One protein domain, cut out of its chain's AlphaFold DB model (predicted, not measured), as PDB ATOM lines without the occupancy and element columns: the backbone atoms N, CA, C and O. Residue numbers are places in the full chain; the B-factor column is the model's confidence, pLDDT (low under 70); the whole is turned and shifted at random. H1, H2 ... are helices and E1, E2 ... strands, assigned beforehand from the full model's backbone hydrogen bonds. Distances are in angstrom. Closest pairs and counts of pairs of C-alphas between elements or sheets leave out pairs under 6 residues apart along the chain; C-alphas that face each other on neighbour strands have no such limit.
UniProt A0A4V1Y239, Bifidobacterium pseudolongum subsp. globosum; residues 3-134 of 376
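This is residues 3 to 134 of the 376 residues of a protein of Bifidobacterium pseudolongum subsp. globosum (UniProt A0A4V1Y239). A three-stranded antiparallel sheet, E1 - E2 - E3, has H1 and H3 over one face and the other face bare; H2 packs on these two helices, away from the sheet. Long H4 runs past the side of this body, touching H2 and H3 near its beginning. The printed part has 132 residues, ordered E1 E2 E3 H1 H2 H3 H4, and is mixed, helices and strands. It is compact, radius of gyration of the C-alphas 14.7 A, spanning 48 by 37 by 21 A.

The strands are E1, residues 3 to 8, from C-alpha 3 at (242.394, 164.460, 157.144); E2, 14 to 22, 25.7 A long; and E3, 25 to 32. The helices are H1, 39 to 60, 31.9 A; H2, 67 to 82; H3, 91 to 103; and H4, 107 to 134, 38.6 A, ending at C-alpha 134 (235.788, 135.354, 133.375).

E1, E2 and E3 form a meander, each strand the antiparallel neighbour of the one before; N 5 and O 17 are 2.9 A apart, N 18 and O 29 2.8 A. H3 lies over E1 and E2 at a height of 6.5 A, C-alphas 5 and 101 closest at 4.0 A. On the same face, H1 lies over E3, C-alphas 28 and 50 closest at 5.1 A: two layers, helices on one face of a sheet. H2 touches H1 at a shallow tilt of 19 degrees, opposite ways, C-alphas 45 and 81 closest at 5.5 A. H4 and H3 form a helical hairpin, C-alphas 103 and 111 closest at 5.6 A. Every O i to N i+4 pair is within hydrogen-bond range in H3, but 15 of 18 in H1, 10 of 12 in H2 and 19 of 24 in H4.

The C-alphas farthest apart, of Ala 23 and His 134, are 52.2 A apart. The printed part has no cut and no long link. pLDDT is under 70 at residues 10 to 11, 38 to 41, 107 and 125 to 134.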
ATOM      1  N   ALA A   3     242.596 165.903 157.196       90.88
ATOM      2  CA  ALA A   3     242.394 164.460 157.144       90.88
ATOM      3  C   ALA A   3     242.106 164.027 155.709       90.88
ATOM      4  O   ALA A   3     241.489 164.780 154.956       90.88
ATOM      5  N   ILE A   4     242.561 162.834 155.328       92.44
ATOM      6  CA  ILE A   4     242.580 162.404 153.927       92.44
ATOM      7  C   ILE A   4     241.914 161.045 153.800       92.44
ATOM      8  O   ILE A   4     242.337 160.076 154.423       92.44
ATOM      9  N   GLY A   5     240.911 160.944 152.939       91.81
ATOM     10  CA  GLY A   5     240.330 159.670 152.546       91.81
ATOM     11  C   GLY A   5     240.598 159.387 151.081       91.81
ATOM     12  O   GLY A   5     240.421 160.254 150.233       91.81
ATOM     13  N   GLU A   6     241.010 158.163 150.776       91.75
ATOM     14  CA  GLU A   6     241.267 157.705 149.413       91.75
ATOM     15  C   GLU A   6     240.358 156.534 149.085       91.75
ATOM     16  O   GLU A   6     240.154 155.669 149.934       91.75
ATOM     17  N   VAL A   7     239.831 156.478 147.866       88.81
ATOM     18  CA  VAL A   7     239.004 155.374 147.375       88.81
ATOM     19  C   VAL A   7     239.334 155.102 145.922       88.81
ATOM     20  O   VAL A   7     239.358 156.010 145.091       88.81
ATOM     21  N   LYS A   8     239.497 153.822 145.591       82.81
ATOM     22  CA  LYS A   8     239.484 153.361 144.207       82.81
ATOM     23  C   LYS A   8     238.454 152.253 144.047       82.81
ATOM     24  O   LYS A   8     238.549 151.203 144.673       82.81
ATOM     25  N   ILE A   9     237.446 152.494 143.215       76.12
ATOM     26  CA  ILE A   9     236.459 151.462 142.879       76.12
ATOM     27  C   ILE A   9     237.017 150.534 141.783       76.12
ATOM     28  O   ILE A   9     237.743 151.021 140.912       76.12
ATOM     29  N   PRO A  10     236.666 149.232 141.771       67.00
ATOM     30  CA  PRO A  10     237.141 148.301 140.750       67.00
ATOM     31  C   PRO A  10     236.839 148.789 139.330       67.00
ATOM     32  O   PRO A  10     235.704 149.141 139.011       67.00
ATOM     33  N   GLY A  11     237.866 148.825 138.478       64.44
ATOM     34  CA  GLY A  11     237.769 149.344 137.106       64.44
ATOM     35  C   GLY A  11     237.709 150.876 136.989       64.44
ATOM     36  O   GLY A  11     237.751 151.396 135.876       64.44
ATOM     37  N   GLY A  12     237.654 151.598 138.112       74.56
ATOM     38  CA  GLY A  12     237.660 153.056 138.179       74.56
ATOM     39  C   GLY A  12     239.041 153.665 138.441       74.56
ATOM     40  O   GLY A  12     240.095 153.030 138.302       74.56
ATOM     41  N   LYS A  13     239.018 154.944 138.804       84.00
ATOM     42  CA  LYS A  13     240.169 155.798 139.104       84.00
ATOM     43  C   LYS A  13     240.230 156.098 140.599       84.00
ATOM     44  O   LYS A  13     239.224 155.977 141.298       84.00
ATOM     45  N   LEU A  14     241.425 156.405 141.095       86.81
ATOM     46  CA  LEU A  14     241.619 156.849 142.470       86.81
ATOM     47  C   LEU A  14     240.983 158.230 142.630       86.81
ATOM     48  O   LEU A  14     241.279 159.145 141.860       86.81
ATOM     49  N   VAL A  15     240.177 158.360 143.674       92.31
ATOM     50  CA  VAL A  15     239.667 159.618 144.204       92.31
ATOM     51  C   VAL A  15     240.212 159.802 145.610       92.31
ATOM     52  O   VAL A  15     240.229 158.860 146.406       92.31
ATOM     53  N   ARG A  16     240.623 161.021 145.918       92.25
ATOM     54  CA  ARG A  16     241.028 161.486 147.233       92.25
ATOM     55  C   ARG A  16     240.139 162.656 147.634       92.25
ATOM     56  O   ARG A  16     239.785 163.492 146.805       92.25
ATOM     57  N   VAL A  17     239.763 162.686 148.906       95.62
ATOM     58  CA  VAL A  17     239.098 163.824 149.536       95.62
ATOM     59  C   VAL A  17     239.922 164.239 150.743       95.62
ATOM     60  O   VAL A  17     240.102 163.453 151.676       95.62
ATOM     61  N   THR A  18     240.398 165.478 150.724       94.12
ATOM     62  CA  THR A  18     241.073 166.116 151.853       94.12
ATOM     63  C   THR A  18     240.088 167.028 152.568       94.12
ATOM     64  O   THR A  18     239.480 167.893 151.945       94.12
ATOM     65  N   VAL A  19     239.926 166.848 153.877       93.00
ATOM     66  CA  VAL A  19     239.045 167.657 154.728       93.00
ATOM     67  C   VAL A  19     239.892 168.460 155.701       93.00
ATOM     68  O   VAL A  19     240.647 167.887 156.490       93.00
ATOM     69  N   ALA A  20     239.742 169.778 155.689       91.19
ATOM     70  CA  ALA A  20     240.434 170.679 156.599       91.19
ATOM     71  C   ALA A  20     239.452 171.665 157.234       91.19
ATOM     72  O   ALA A  20     238.565 172.184 156.562       91.19
ATOM     73  N   ASP A  21     239.660 171.962 158.516       86.69
ATOM     74  CA  ASP A  21     238.951 173.047 159.191       86.69
ATOM     75  C   ASP A  21     239.923 174.210 159.370       86.69
ATOM     76  O   ASP A  21     240.975 174.056 160.002       86.69
ATOM     77  N   ALA A  22     239.571 175.359 158.803       77.12
ATOM     78  CA  ALA A  22     240.329 176.594 158.914       77.12
ATOM     79  C   ALA A  22     239.391 177.708 159.387       77.12
ATOM     80  O   ALA A  22     238.343 177.937 158.791       77.12
ATOM     81  N   ALA A  23     239.752 178.382 160.484       75.94
ATOM     82  CA  ALA A  23     238.971 179.483 161.063       75.94
ATOM     83  C   ALA A  23     237.477 179.150 161.304       75.94
ATOM     84  O   ALA A  23     236.601 179.973 161.058       75.94
ATOM     85  N   GLY A  24     237.178 177.926 161.756       75.94
ATOM     86  CA  GLY A  24     235.804 177.474 162.019       75.94
ATOM     87  C   GLY A  24     234.985 177.139 160.768       75.94
ATOM     88  O   GLY A  24     233.822 176.779 160.894       75.94
ATOM     89  N   THR A  25     235.583 177.224 159.577       82.81
ATOM     90  CA  THR A  25     234.958 176.805 158.319       82.81
ATOM     91  C   THR A  25     235.563 175.488 157.857       82.81
ATOM     92  O   THR A  25     236.787 175.349 157.755       82.81
ATOM     93  N   ARG A  26     234.696 174.520 157.556       88.62
ATOM     94  CA  ARG A  26     235.098 173.258 156.945       88.62
ATOM     95  C   ARG A  26     235.297 173.434 155.447       88.62
ATOM     96  O   ARG A  26     234.465 174.012 154.755       88.62
ATOM     97  N   THR A  27     236.394 172.891 154.948       91.81
ATOM     98  CA  THR A  27     236.749 172.885 153.529       91.81
ATOM     99  C   THR A  27     237.039 171.462 153.079       91.81
ATOM    100  O   THR A  27     237.556 170.644 153.845       91.81
ATOM    101  N   CYS A  28     236.671 171.167 151.836       94.00
ATOM    102  CA  CYS A  28     236.975 169.910 151.171       94.00
ATOM    103  C   CYS A  28     237.800 170.202 149.926       94.00
ATOM    104  O   CYS A  28     237.536 171.186 149.242       94.00
ATOM    105  N   HIS A  29     238.743 169.320 149.625       94.50
ATOM    106  CA  HIS A  29     239.442 169.299 148.353       94.50
ATOM    107  C   HIS A  29     239.326 167.912 147.725       94.50
ATOM    108  O   HIS A  29     239.580 166.919 148.411       94.50
ATOM    109  N   ILE A  30     238.916 167.840 146.458       93.44
ATOM    110  CA  ILE A  30     238.814 166.595 145.692       93.44
ATOM    111  C   ILE A  30     239.955 166.548 144.677       93.44
ATOM    112  O   ILE A  30     240.032 167.372 143.766       93.44
ATOM    113  N   ASP A  31     240.789 165.519 144.781       92.06
ATOM    114  CA  ASP A  31     241.895 165.263 143.860       92.06
ATOM    115  C   ASP A  31     241.963 163.770 143.494       92.06
ATOM    116  O   ASP A  31     241.264 162.933 144.070       92.06
ATOM    117  N   GLY A  32     242.723 163.403 142.464       88.81
ATOM    118  CA  GLY A  32     242.821 162.009 142.041       88.81
ATOM    119  C   GLY A  32     243.385 161.793 140.643       88.81
ATOM    120  O   GLY A  32     243.804 162.720 139.954       88.81
ATOM    121  N   ASP A  33     243.393 160.529 140.210       86.00
ATOM    122  CA  ASP A  33     243.894 160.123 138.887       86.00
ATOM    123  C   ASP A  33     242.785 159.970 137.826       86.00
ATOM    124  O   ASP A  33     242.981 159.338 136.782       86.00
ATOM    125  N   PHE A  34     241.622 160.574 138.076       88.19
ATOM    126  CA  PHE A  34     240.496 160.620 137.146       88.19
ATOM    127  C   PHE A  34     240.737 161.562 135.959       88.19
ATOM    128  O   PHE A  34     241.715 162.313 135.903       88.19
ATOM    129  N   PHE A  35     239.848 161.483 134.971       84.44
ATOM    130  CA  PHE A  35     239.813 162.391 133.826       84.44
ATOM    131  C   PHE A  35     238.589 163.307 133.894       84.44
ATOM    132  O   PHE A  35     237.683 163.102 134.698       84.44
ATOM    133  N   ALA A  36     238.568 164.300 133.015       81.62
ATOM    134  CA  ALA A  36     237.488 165.263 132.870       81.62
ATOM    135  C   ALA A  36     236.877 165.177 131.473       81.62
ATOM    136  O   ALA A  36     237.600 164.954 130.498       81.62
ATOM    137  N   ALA A  37     235.567 165.396 131.375       71.69
ATOM    138  CA  ALA A  37     234.888 165.512 130.085       71.69
ATOM    139  C   ALA A  37     235.231 166.826 129.348       71.69
ATOM    140  O   ALA A  37     235.169 166.851 128.119       71.69
ATOM    141  N   GLY A  38     235.664 167.865 130.082       68.94
ATOM    142  CA  GLY A  38     236.177 169.139 129.565       68.94
ATOM    143  C   GLY A  38     236.728 170.033 130.690       68.94
ATOM    144  O   GLY A  38     236.241 169.979 131.812       68.94
ATOM    145  N   GLU A  39     237.749 170.853 130.419       63.75
ATOM    146  CA  GLU A  39     238.544 171.541 131.464       63.75
ATOM    147  C   GLU A  39     237.728 172.519 132.336       63.75
ATOM    148  O   GLU A  39     237.704 172.387 133.559       63.75
ATOM    149  N   GLN A  40     237.007 173.467 131.727       62.28
ATOM    150  CA  GLN A  40     236.248 174.486 132.474       62.28
ATOM    151  C   GLN A  40     235.030 173.904 133.204       62.28
ATOM    152  O   GLN A  40     234.783 174.239 134.361       62.28
ATOM    153  N   ALA A  41     234.292 173.005 132.549       69.19
ATOM    154  CA  ALA A  41     233.113 172.374 133.136       69.19
ATOM    155  C   ALA A  41     233.486 171.480 134.332       69.19
ATOM    156  O   ALA A  41     232.797 171.493 135.350       69.19
ATOM    157  N   SER A  42     234.604 170.751 134.248       77.75
ATOM    158  CA  SER A  42     235.038 169.862 135.326       77.75
ATOM    159  C   SER A  42     235.625 170.610 136.523       77.75
ATOM    160  O   SER A  42     235.362 170.204 137.650       77.75
ATOM    161  N   ALA A  43     236.348 171.719 136.327       82.69
ATOM    162  CA  ALA A  43     236.827 172.540 137.445       82.69
ATOM    163  C   ALA A  43     235.664 173.148 138.256       82.69
ATOM    164  O   ALA A  43     235.668 173.102 139.490       82.69
ATOM    165  N   ALA A  44     234.633 173.653 137.566       86.56
ATOM    166  CA  ALA A  44     233.419 174.155 138.207       86.56
ATOM    167  C   ALA A  44     232.660 173.039 138.943       86.56
ATOM    168  O   ALA A  44     232.252 173.229 140.089       86.56
ATOM    169  N   ALA A  45     232.532 171.860 138.326       90.75
ATOM    170  CA  ALA A  45     231.898 170.701 138.948       90.75
ATOM    171  C   ALA A  45     232.643 170.225 140.207       90.75
ATOM    172  O   ALA A  45     232.003 169.934 141.214       90.75
ATOM    173  N   ILE A  46     233.980 170.180 140.182       92.06
ATOM    174  CA  ILE A  46     234.797 169.825 141.356       92.06
ATOM    175  C   ILE A  46     234.568 170.837 142.480       92.06
ATOM    176  O   ILE A  46     234.213 170.434 143.583       92.06
ATOM    177  N   THR A  47     234.657 172.135 142.179       93.50
ATOM    178  CA  THR A  47     234.432 173.209 143.165       93.50
ATOM    179  C   THR A  47     233.028 173.121 143.780       93.50
ATOM    180  O   THR A  47     232.846 173.245 144.991       93.50
ATOM    181  N   GLN A  48     232.009 172.865 142.955       94.75
ATOM    182  CA  GLN A  48     230.634 172.698 143.425       94.75
ATOM    183  C   GLN A  48     230.480 171.442 144.296       94.75
ATOM    184  O   GLN A  48     229.814 171.489 145.332       94.75
ATOM    185  N   ALA A  49     231.102 170.325 143.910       95.69
ATOM    186  CA  ALA A  49     231.085 169.092 144.690       95.69
ATOM    187  C   ALA A  49     231.809 169.256 146.038       95.69
ATOM    188  O   ALA A  49     231.302 168.780 147.053       95.69
ATOM    189  N   GLU A  50     232.938 169.967 146.075       96.19
ATOM    190  CA  GLU A  50     233.668 170.319 147.302       96.19
ATOM    191  C   GLU A  50     232.796 171.136 148.263       96.19
ATOM    192  O   GLU A  50     232.727 170.814 149.451       96.19
ATOM    193  N   ALA A  51     232.066 172.136 147.756       95.06
ATOM    194  CA  ALA A  51     231.139 172.932 148.561       95.06
ATOM    195  C   ALA A  51     229.981 172.087 149.124       95.06
ATOM    196  O   ALA A  51     229.639 172.201 150.304       95.06
ATOM    197  N   VAL A  52     229.405 171.194 148.307       95.44
ATOM    198  CA  VAL A  52     228.361 170.255 148.754       95.44
ATOM    199  C   VAL A  52     228.897 169.303 149.822       95.44
ATOM    200  O   VAL A  52     228.208 169.056 150.812       95.44
ATOM    201  N   LEU A  53     230.109 168.768 149.657       95.19
ATOM    202  CA  LEU A  53     230.733 167.903 150.659       95.19
ATOM    203  C   LEU A  53     230.961 168.642 151.974       95.19
ATOM    204  O   LEU A  53     230.555 168.135 153.020       95.19
ATOM    205  N   ALA A  54     231.552 169.838 151.920       93.12
ATOM    206  CA  ALA A  54     231.848 170.639 153.101       93.12
ATOM    207  C   ALA A  54     230.584 170.893 153.936       93.12
ATOM    208  O   ALA A  54     230.568 170.568 155.119       93.12
ATOM    209  N   ALA A  55     229.496 171.338 153.296       92.12
ATOM    210  CA  ALA A  55     228.221 171.603 153.967       92.12
ATOM    211  C   ALA A  55     227.561 170.349 154.572       92.12
ATOM    212  O   ALA A  55     226.758 170.442 155.500       92.12
ATOM    213  N   ARG A  56     227.846 169.159 154.029       92.19
ATOM    214  CA  ARG A  56     227.239 167.903 154.492       92.19
ATOM    215  C   ARG A  56     228.047 167.204 155.573       92.19
ATOM    216  O   ARG A  56     227.459 166.429 156.329       92.19
ATOM    217  N   LEU A  57     229.357 167.421 155.635       90.38
ATOM    218  CA  LEU A  57     230.218 166.788 156.635       90.38
ATOM    219  C   LEU A  57     229.868 167.230 158.060       90.38
ATOM    220  O   LEU A  57     229.998 166.425 158.973       90.38
ATOM    221  N   ASP A  58     229.340 168.442 158.243       85.12
ATOM    222  CA  ASP A  58     228.934 168.952 159.564       85.12
ATOM    223  C   ASP A  58     227.848 168.088 160.218       85.12
ATOM    224  O   ASP A  58     227.829 167.906 161.432       85.12
ATOM    225  N   ALA A  59     226.987 167.456 159.414       85.50
ATOM    226  CA  ALA A  59     225.984 166.526 159.923       85.50
ATOM    227  C   ALA A  59     226.589 165.233 160.507       85.50
ATOM    228  O   ALA A  59     225.933 164.577 161.316       85.50
ATOM    229  N   LEU A  60     227.808 164.846 160.107       85.81
ATOM    230  CA  LEU A  60     228.486 163.662 160.652       85.81
ATOM    231  C   LEU A  60     229.096 163.913 162.035       85.81
ATOM    232  O   LEU A  60     229.292 162.957 162.774       85.81
ATOM    233  N   ASP A  61     229.353 165.171 162.406       82.50
ATOM    234  CA  ASP A  61     229.874 165.500 163.738       82.50
ATOM    235  C   ASP A  61     228.813 165.297 164.841       82.50
ATOM    236  O   ASP A  61     229.145 165.204 166.024       82.50
ATOM    237  N   ALA A  62     227.529 165.222 164.469       82.06
ATOM    238  CA  ALA A  62     226.441 164.968 165.402       82.06
ATOM    239  C   ALA A  62     226.440 163.495 165.880       82.06
ATOM    240  O   ALA A  62     226.457 162.577 165.053       82.06
ATOM    241  N   PRO A  63     226.356 163.235 167.201       74.81
ATOM    242  CA  PRO A  63     226.283 161.874 167.725       74.81
ATOM    243  C   PRO A  63     225.087 161.096 167.158       74.81
ATOM    244  O   PRO A  63     223.961 161.590 167.148       74.81
ATOM    245  N   GLY A  64     225.322 159.851 166.735       75.75
ATOM    246  CA  GLY A  64     224.270 158.951 166.251       75.75
ATOM    247  C   GLY A  64     223.878 159.130 164.779       75.75
ATOM    248  O   GLY A  64     222.943 158.468 164.324       75.75
ATOM    249  N   THR A  65     224.574 159.978 164.014       80.56
ATOM    250  CA  THR A  65     224.375 160.058 162.560       80.56
ATOM    251  C   THR A  65     224.799 158.753 161.886       80.56
ATOM    252  O   THR A  65     225.978 158.426 161.828       80.56
ATOM    253  N   ALA A  66     223.831 158.025 161.326       87.19
ATOM    254  CA  ALA A  66     224.085 156.778 160.609       87.19
ATOM    255  C   ALA A  66     224.807 157.015 159.270       87.19
ATOM    256  O   ALA A  66     224.409 157.874 158.466       87.19
ATOM    257  N   ILE A  67     225.816 156.185 158.985       90.56
ATOM    258  CA  ILE A  67     226.672 156.320 157.794       90.56
ATOM    259  C   ILE A  67     225.890 156.124 156.495       90.56
ATOM    260  O   ILE A  67     226.035 156.900 155.549       90.56
ATOM    261  N   GLU A  68     225.045 155.093 156.416       91.75
ATOM    262  CA  GLU A  68     224.381 154.735 155.159       91.75
ATOM    263  C   GLU A  68     223.376 155.800 154.661       91.75
ATOM    264  O   GLU A  68     223.435 156.155 153.475       91.75
ATOM    265  N   PRO A  69     222.478 156.360 155.499       93.38
ATOM    266  CA  PRO A  69     221.618 157.470 155.094       93.38
ATOM    267  C   PRO A  69     222.405 158.694 154.625       93.38
ATOM    268  O   PRO A  69     222.062 159.270 153.584       93.38
ATOM    269  N   TRP A  70     223.477 159.056 155.342       94.38
ATOM    270  CA  TRP A  70     224.347 160.160 154.946       94.38
ATOM    271  C   TRP A  70     224.980 159.888 153.581       94.38
ATOM    272  O   TRP A  70     224.829 160.705 152.671       94.38
ATOM    273  N   TYR A  71     225.585 158.711 153.402       94.75
ATOM    274  CA  TYR A  71     226.225 158.289 152.156       94.75
ATOM    275  C   TYR A  71     225.257 158.373 150.976       94.75
ATOM    276  O   TYR A  71     225.544 159.040 149.983       94.75
ATOM    277  N   ARG A  72     224.071 157.758 151.087       94.62
ATOM    278  CA  ARG A  72     223.076 157.744 150.001       94.62
ATOM    279  C   ARG A  72     222.601 159.153 149.638       94.62
ATOM    280  O   ARG A  72     222.385 159.441 148.462       94.62
ATOM    281  N   ALA A  73     222.410 160.022 150.628       95.50
ATOM    282  CA  ALA A  73     221.997 161.401 150.391       95.50
ATOM    283  C   ALA A  73     223.117 162.243 149.761       95.50
ATOM    284  O   ALA A  73     222.847 163.007 148.836       95.50
ATOM    285  N   THR A  74     224.363 162.058 150.198       96.69
ATOM    286  CA  THR A  74     225.541 162.715 149.613       96.69
ATOM    287  C   THR A  74     225.770 162.269 148.170       96.69
ATOM    288  O   THR A  74     225.965 163.117 147.306       96.69
ATOM    289  N   VAL A  75     225.638 160.970 147.870       96.19
ATOM    290  CA  VAL A  75     225.714 160.444 146.496       96.19
ATOM    291  C   VAL A  75     224.655 161.088 145.600       96.19
ATOM    292  O   VAL A  75     224.992 161.599 144.539       96.19
ATOM    293  N   ARG A  76     223.388 161.145 146.042       96.94
ATOM    294  CA  ARG A  76     222.310 161.799 145.275       96.94
ATOM    295  C   ARG A  76     222.563 163.285 145.013       96.94
ATOM    296  O   ARG A  76     222.134 163.783 143.981       96.94
ATOM    297  N   ALA A  77     223.220 163.983 145.939       96.62
ATOM    298  CA  ALA A  77     223.552 165.397 145.779       96.62
ATOM    299  C   ALA A  77     224.729 165.620 144.813       96.62
ATOM    300  O   ALA A  77     224.735 166.600 144.074       96.62
ATOM    301  N   LEU A  78     225.708 164.713 144.811       96.62
ATOM    302  CA  LEU A  78     226.893 164.779 143.951       96.62
ATOM    303  C   LEU A  78     226.625 164.299 142.521       96.62
ATOM    304  O   LEU A  78     227.220 164.842 141.596       96.62
ATOM    305  N   GLU A  79     225.760 163.302 142.323       94.81
ATOM    306  CA  GLU A  79     225.555 162.654 141.018       94.81
ATOM    307  C   GLU A  79     225.250 163.643 139.872       94.81
ATOM    308  O   GLU A  79     225.927 163.563 138.844       94.81
ATOM    309  N   PRO A  80     224.346 164.633 140.031       93.81
ATOM    310  CA  PRO A  80     224.066 165.610 138.974       93.81
ATOM    311  C   PRO A  80     225.251 166.531 138.650       93.81
ATOM    312  O   PRO A  80     225.278 167.130 137.579       93.81
ATOM    313  N   ILE A  81     226.204 166.666 139.576       93.31
ATOM    314  CA  ILE A  81     227.373 167.543 139.454       93.31
ATOM    315  C   ILE A  81     228.515 166.797 138.762       93.31
ATOM    316  O   ILE A  81     229.131 167.310 137.831       93.31
ATOM    317  N   VAL A  82     228.815 165.577 139.220       92.00
ATOM    318  CA  VAL A  82     230.034 164.861 138.813       92.00
ATOM    319  C   VAL A  82     229.804 163.803 137.737       92.00
ATOM    320  O   VAL A  82     230.759 163.455 137.045       92.00
ATOM    321  N   GLY A  83     228.573 163.304 137.567       86.81
ATOM    322  CA  GLY A  83     228.280 162.115 136.755       86.81
ATOM    323  C   GLY A  83     228.649 162.241 135.273       86.81
ATOM    324  O   GLY A  83     229.068 161.266 134.654       86.81
ATOM    325  N   SER A  84     228.551 163.446 134.704       84.00
ATOM    326  CA  SER A  84     228.984 163.743 133.330       84.00
ATOM    327  C   SER A  84     230.311 164.504 133.258       84.00
ATOM    328  O   SER A  84     230.928 164.557 132.195       84.00
ATOM    329  N   ALA A  85     230.756 165.092 134.371       87.06
ATOM    330  CA  ALA A  85     231.932 165.952 134.415       87.06
ATOM    331  C   ALA A  85     233.231 165.169 134.645       87.06
ATOM    332  O   ALA A  85     234.278 165.558 134.117       87.06
ATOM    333  N   LEU A  86     233.178 164.082 135.421       88.75
ATOM    334  CA  LEU A  86     234.338 163.272 135.782       88.75
ATOM    335  C   LEU A  86     234.274 161.895 135.120       88.75
ATOM    336  O   LEU A  86     233.224 161.270 135.017       88.75
ATOM    337  N   ILE A  87     235.428 161.403 134.678       85.25
ATOM    338  CA  ILE A  87     235.563 160.109 134.010       85.25
ATOM    339  C   ILE A  87     236.480 159.225 134.851       85.25
ATOM    340  O   ILE A  87     237.651 159.540 135.084       85.25
ATOM    341  N   GLY A  88     235.940 158.088 135.283       83.56
ATOM    342  CA  GLY A  88     236.618 157.135 136.160       83.56
ATOM    343  C   GLY A  88     236.469 157.434 137.655       83.56
ATOM    344  O   GLY A  88     236.776 156.560 138.460       83.56
ATOM    345  N   ALA A  89     235.949 158.607 138.019       88.31
ATOM    346  CA  ALA A  89     235.466 158.947 139.355       88.31
ATOM    347  C   ALA A  89     233.945 159.137 139.318       88.31
ATOM    348  O   ALA A  89     233.403 159.555 138.298       88.31
ATOM    349  N   ASN A  90     233.261 158.832 140.420       90.38
ATOM    350  CA  ASN A  90     231.812 159.012 140.548       90.38
ATOM    351  C   ASN A  90     231.417 159.471 141.960       90.38
ATOM    352  O   ASN A  90     232.230 159.433 142.891       90.38
ATOM    353  N   ALA A  91     230.152 159.867 142.125       93.75
ATOM    354  CA  ALA A  91     229.623 160.363 143.393       93.75
ATOM    355  C   ALA A  91     229.819 159.368 144.550       93.75
ATOM    356  O   ALA A  91     230.130 159.775 145.667       93.75
ATOM    357  N   GLU A  92     229.710 158.065 144.278       92.88
ATOM    358  CA  GLU A  92     229.961 157.006 145.260       92.88
ATOM    359  C   GLU A  92     231.394 157.013 145.799       92.88
ATOM    360  O   GLU A  92     231.602 156.987 147.012       92.88
ATOM    361  N   SER A  93     232.386 157.045 144.905       92.50
ATOM    362  CA  SER A  93     233.803 157.058 145.286       92.50
ATOM    363  C   SER A  93     234.175 158.314 146.077       92.50
ATOM    364  O   SER A  93     234.883 158.213 147.076       92.50
ATOM    365  N   ILE A  94     233.626 159.470 145.690       95.75
ATOM    366  CA  ILE A  94     233.837 160.752 146.370       95.75
ATOM    367  C   ILE A  94     233.202 160.737 147.767       95.75
ATOM    368  O   ILE A  94     233.863 161.068 148.749       95.75
ATOM    369  N   ALA A  95     231.941 160.306 147.884       95.50
ATOM    370  CA  ALA A  95     231.250 160.232 149.171       95.50
ATOM    371  C   ALA A  95     231.947 159.261 150.140       95.50
ATOM    372  O   ALA A  95     232.058 159.547 151.331       95.50
ATOM    373  N   LEU A  96     232.450 158.131 149.633       93.88
ATOM    374  CA  LEU A  96     233.193 157.172 150.448       93.88
ATOM    375  C   LEU A  96     234.564 157.715 150.883       93.88
ATOM    376  O   LEU A  96     234.955 157.533 152.034       93.88
ATOM    377  N   ALA A  97     235.273 158.427 150.003       94.69
ATOM    378  CA  ALA A  97     236.521 159.097 150.356       94.69
ATOM    379  C   ALA A  97     236.293 160.166 151.439       94.69
ATOM    380  O   ALA A  97     237.050 160.229 152.404       94.69
ATOM    381  N   ALA A  98     235.198 160.927 151.365       95.00
ATOM    382  CA  ALA A  98     234.834 161.884 152.409       95.00
ATOM    383  C   ALA A  98     234.568 161.209 153.772       95.00
ATOM    384  O   ALA A  98     235.036 161.702 154.799       95.00
ATOM    385  N   LEU A  99     233.893 160.052 153.793       93.88
ATOM    386  CA  LEU A  99     233.690 159.263 155.018       93.88
ATOM    387  C   LEU A  99     235.012 158.782 155.627       93.88
ATOM    388  O   LEU A  99     235.202 158.886 156.838       93.88
ATOM    389  N   ARG A 100     235.943 158.292 154.798       93.00
ATOM    390  CA  ARG A 100     237.285 157.877 155.245       93.00
ATOM    391  C   ARG A 100     238.081 159.047 155.825       93.00
ATOM    392  O   ARG A 100     238.724 158.883 156.860       93.00
ATOM    393  N   ALA A 101     238.005 160.221 155.196       92.94
ATOM    394  CA  ALA A 101     238.632 161.438 155.706       92.94
ATOM    395  C   ALA A 101     238.039 161.842 157.066       92.94
ATOM    396  O   ALA A 101     238.774 162.144 158.003       92.94
ATOM    397  N   HIS A 102     236.711 161.795 157.205       90.00
ATOM    398  CA  HIS A 102     236.033 162.092 158.465       90.00
ATOM    399  C   HIS A 102     236.412 161.097 159.580       90.00
ATOM    400  O   HIS A 102     236.720 161.512 160.696       90.00
ATOM    401  N   ALA A 103     236.491 159.799 159.276       88.94
ATOM    402  CA  ALA A 103     236.834 158.759 160.251       88.94
ATOM    403  C   ALA A 103     238.209 158.958 160.912       88.94
ATOM    404  O   ALA A 103     238.378 158.629 162.082       88.94
ATOM    405  N   GLN A 104     239.187 159.536 160.205       87.31
ATOM    406  CA  GLN A 104     240.498 159.862 160.787       87.31
ATOM    407  C   GLN A 104     240.425 160.945 161.868       87.31
ATOM    408  O   GLN A 104     241.335 161.064 162.686       87.31
ATOM    409  N   ARG A 105     239.350 161.738 161.875       79.56
ATOM    410  CA  ARG A 105     239.129 162.837 162.820       79.56
ATOM    411  C   ARG A 105     238.282 162.418 164.022       79.56
ATOM    412  O   ARG A 105     238.403 163.039 165.070       79.56
ATOM    413  N   ALA A 106     237.461 161.376 163.873       75.00
ATOM    414  CA  ALA A 106     236.596 160.822 164.919       75.00
ATOM    415  C   ALA A 106     236.698 159.276 165.007       75.00
ATOM    416  O   ALA A 106     235.694 158.572 164.849       75.00
ATOM    417  N   PRO A 107     237.899 158.708 165.234       67.06
ATOM    418  CA  PRO A 107     238.148 157.283 165.015       67.06
ATOM    419  C   PRO A 107     237.387 156.351 165.969       67.06
ATOM    420  O   PRO A 107     236.919 155.303 165.535       67.06
ATOM    421  N   GLU A 108     237.224 156.714 167.243       73.38
ATOM    422  CA  GLU A 108     236.706 155.786 168.265       73.38
ATOM    423  C   GLU A 108     235.215 155.451 168.101       73.38
ATOM    424  O   GLU A 108     234.818 154.311 168.328       73.38
ATOM    425  N   ALA A 109     234.396 156.410 167.657       71.38
ATOM    426  CA  ALA A 109     232.961 156.200 167.454       71.38
ATOM    427  C   ALA A 109     232.620 155.778 166.014       71.38
ATOM    428  O   ALA A 109     231.708 154.980 165.803       71.38
ATOM    429  N   PHE A 110     233.350 156.297 165.021       82.12
ATOM    430  CA  PHE A 110     232.949 156.220 163.614       82.12
ATOM    431  C   PHE A 110     233.624 155.080 162.837       82.12
ATOM    432  O   PHE A 110     233.033 154.507 161.918       82.12
ATOM    433  N   ALA A 111     234.866 154.719 163.188       81.69
ATOM    434  CA  ALA A 111     235.649 153.762 162.404       81.69
ATOM    435  C   ALA A 111     235.048 152.339 162.355       81.69
ATOM    436  O   ALA A 111     235.051 151.752 161.268       81.69
ATOM    437  N   PRO A 112     234.496 151.767 163.450       84.31
ATOM    438  CA  PRO A 112     233.890 150.434 163.401       84.31
ATOM    439  C   PRO A 112     232.646 150.371 162.504       84.31
ATOM    440  O   PRO A 112     232.470 149.405 161.755       84.31
ATOM    441  N   GLU A 113     231.798 151.404 162.540       86.50
ATOM    442  CA  GLU A 113     230.607 151.491 161.685       86.50
ATOM    443  C   GLU A 113     231.006 151.634 160.211       86.50
ATOM    444  O   GLU A 113     230.477 150.918 159.356       86.50
ATOM    445  N   LEU A 114     232.000 152.483 159.915       88.88
ATOM    446  CA  LEU A 114     232.510 152.660 158.554       88.88
ATOM    447  C   LEU A 114     233.095 151.355 158.003       88.88
ATOM    448  O   LEU A 114     232.783 150.972 156.875       88.88
ATOM    449  N   ALA A 115     233.892 150.640 158.800       86.31
ATOM    450  CA  ALA A 115     234.472 149.360 158.399       86.31
ATOM    451  C   ALA A 115     233.390 148.322 158.052       86.31
ATOM    452  O   ALA A 115     233.514 147.600 157.058       86.31
ATOM    453  N   ARG A 116     232.301 148.271 158.830       86.75
ATOM    454  CA  ARG A 116     231.152 147.401 158.545       86.75
ATOM    455  C   ARG A 116     230.442 147.810 157.250       86.75
ATOM    456  O   ARG A 116     230.211 146.952 156.396       86.75
ATOM    457  N   PHE A 117     230.147 149.098 157.081       89.56
ATOM    458  CA  PHE A 117     229.521 149.630 155.867       89.56
ATOM    459  C   PHE A 117     230.346 149.308 154.608       89.56
ATOM    460  O   PHE A 117     229.813 148.844 153.592       89.56
ATOM    461  N   GLU A 118     231.667 149.481 154.679       87.75
ATOM    462  CA  GLU A 118     232.578 149.139 153.588       87.75
ATOM    463  C   GLU A 118     232.610 147.641 153.301       87.75
ATOM    464  O   GLU A 118     232.550 147.247 152.136       87.75
ATOM    465  N   ALA A 119     232.648 146.790 154.329       83.38
ATOM    466  CA  ALA A 119     232.634 145.342 154.149       83.38
ATOM    467  C   ALA A 119     231.367 144.869 153.412       83.38
ATOM    468  O   ALA A 119     231.462 144.078 152.463       83.38
ATOM    469  N   GLU A 120     230.200 145.395 153.794       84.00
ATOM    470  CA  GLU A 120     228.909 145.115 153.155       84.00
ATOM    471  C   GLU A 120     228.893 145.592 151.688       84.00
ATOM    472  O   GLU A 120     228.546 144.829 150.773       84.00
ATOM    473  N   ARG A 121     229.355 146.826 151.428       82.88
ATOM    474  CA  ARG A 121     229.455 147.398 150.073       82.88
ATOM    475  C   ARG A 121     230.439 146.622 149.192       82.88
ATOM    476  O   ARG A 121     230.093 146.245 148.070       82.88
ATOM    477  N   SER A 122     231.645 146.346 149.679       75.12
ATOM    478  CA  SER A 122     232.671 145.604 148.942       75.12
ATOM    479  C   SER A 122     232.240 144.168 148.663       75.12
ATOM    480  O   SER A 122     232.549 143.644 147.595       75.12
ATOM    481  N   ALA A 123     231.504 143.517 149.568       72.62
ATOM    482  CA  ALA A 123     230.939 142.193 149.308       72.62
ATOM    483  C   ALA A 123     229.928 142.213 148.149       72.62
ATOM    484  O   ALA A 123     229.943 141.297 147.325       72.62
ATOM    485  N   ARG A 124     229.097 143.257 148.044       71.81
ATOM    486  CA  ARG A 124     228.167 143.453 146.919       71.81
ATOM    487  C   ARG A 124     228.909 143.684 145.597       71.81
ATOM    488  O   ARG A 124     228.629 142.997 144.617       71.81
ATOM    489  N   ILE A 125     229.893 144.585 145.595       67.94
ATOM    490  CA  ILE A 125     230.679 144.927 144.396       67.94
ATOM    491  C   ILE A 125     231.513 143.733 143.919       67.94
ATOM    492  O   ILE A 125     231.519 143.427 142.730       67.94
ATOM    493  N   ARG A 126     232.174 143.003 144.830       64.12
ATOM    494  CA  ARG A 126     232.971 141.817 144.473       64.12
ATOM    495  C   ARG A 126     232.133 140.735 143.794       64.12
ATOM    496  O   ARG A 126     232.615 140.138 142.840       64.12
ATOM    497  N   ARG A 127     230.889 140.508 144.237       62.19
ATOM    498  CA  ARG A 127     229.976 139.542 143.597       62.19
ATOM    499  C   ARG A 127     229.623 139.948 142.163       62.19
ATOM    500  O   ARG A 127     229.614 139.093 141.286       62.19
ATOM    501  N   GLN A 128     229.389 141.238 141.915       60.19
ATOM    502  CA  GLN A 128     229.137 141.758 140.564       60.19
ATOM    503  C   GLN A 128     230.395 141.716 139.679       60.19
ATOM    504  O   GLN A 128     230.313 141.369 138.505       60.19
ATOM    505  N   TRP A 129     231.569 142.012 140.240       53.75
ATOM    506  CA  TRP A 129     232.830 142.065 139.496       53.75
ATOM    507  C   TRP A 129     233.416 140.680 139.171       53.75
ATOM    508  O   TRP A 129     233.891 140.459 138.060       53.75
ATOM    509  N   GLN A 130     233.332 139.706 140.085       53.31
ATOM    510  CA  GLN A 130     233.778 138.325 139.830       53.31
ATOM    511  C   GLN A 130     232.987 137.641 138.702       53.31
ATOM    512  O   GLN A 130     233.538 136.782 138.013       53.31
ATOM    513  N   ALA A 131     231.736 138.051 138.476       51.16
ATOM    514  CA  ALA A 131     230.938 137.601 137.338       51.16
ATOM    515  C   ALA A 131     231.450 138.164 135.995       51.16
ATOM    516  O   ALA A 131     231.365 137.478 134.982       51.16
ATOM    517  N   ALA A 132     232.040 139.366 135.988       49.56
ATOM    518  CA  ALA A 132     232.579 140.024 134.791       49.56
ATOM    519  C   ALA A 132     234.026 139.601 134.435       49.56
ATOM    520  O   ALA A 132     234.460 139.756 133.298       49.56
ATOM    521  N   GLN A 133     234.781 139.050 135.393       46.00
ATOM    522  CA  GLN A 133     236.207 138.705 135.248       46.00
ATOM    523  C   GLN A 133     236.518 137.444 134.427       46.00
ATOM    524  O   GLN A 133     237.680 137.222 134.079       46.00
ATOM    525  N   HIS A 134     235.531 136.599 134.113       43.97
ATOM    526  CA  HIS A 134     235.788 135.354 133.375       43.97
ATOM    527  C   HIS A 134     236.236 135.570 131.912       43.97
ATOM    528  O   HIS A 134     236.656 134.607 131.277       43.97
TER     529      HIS A 134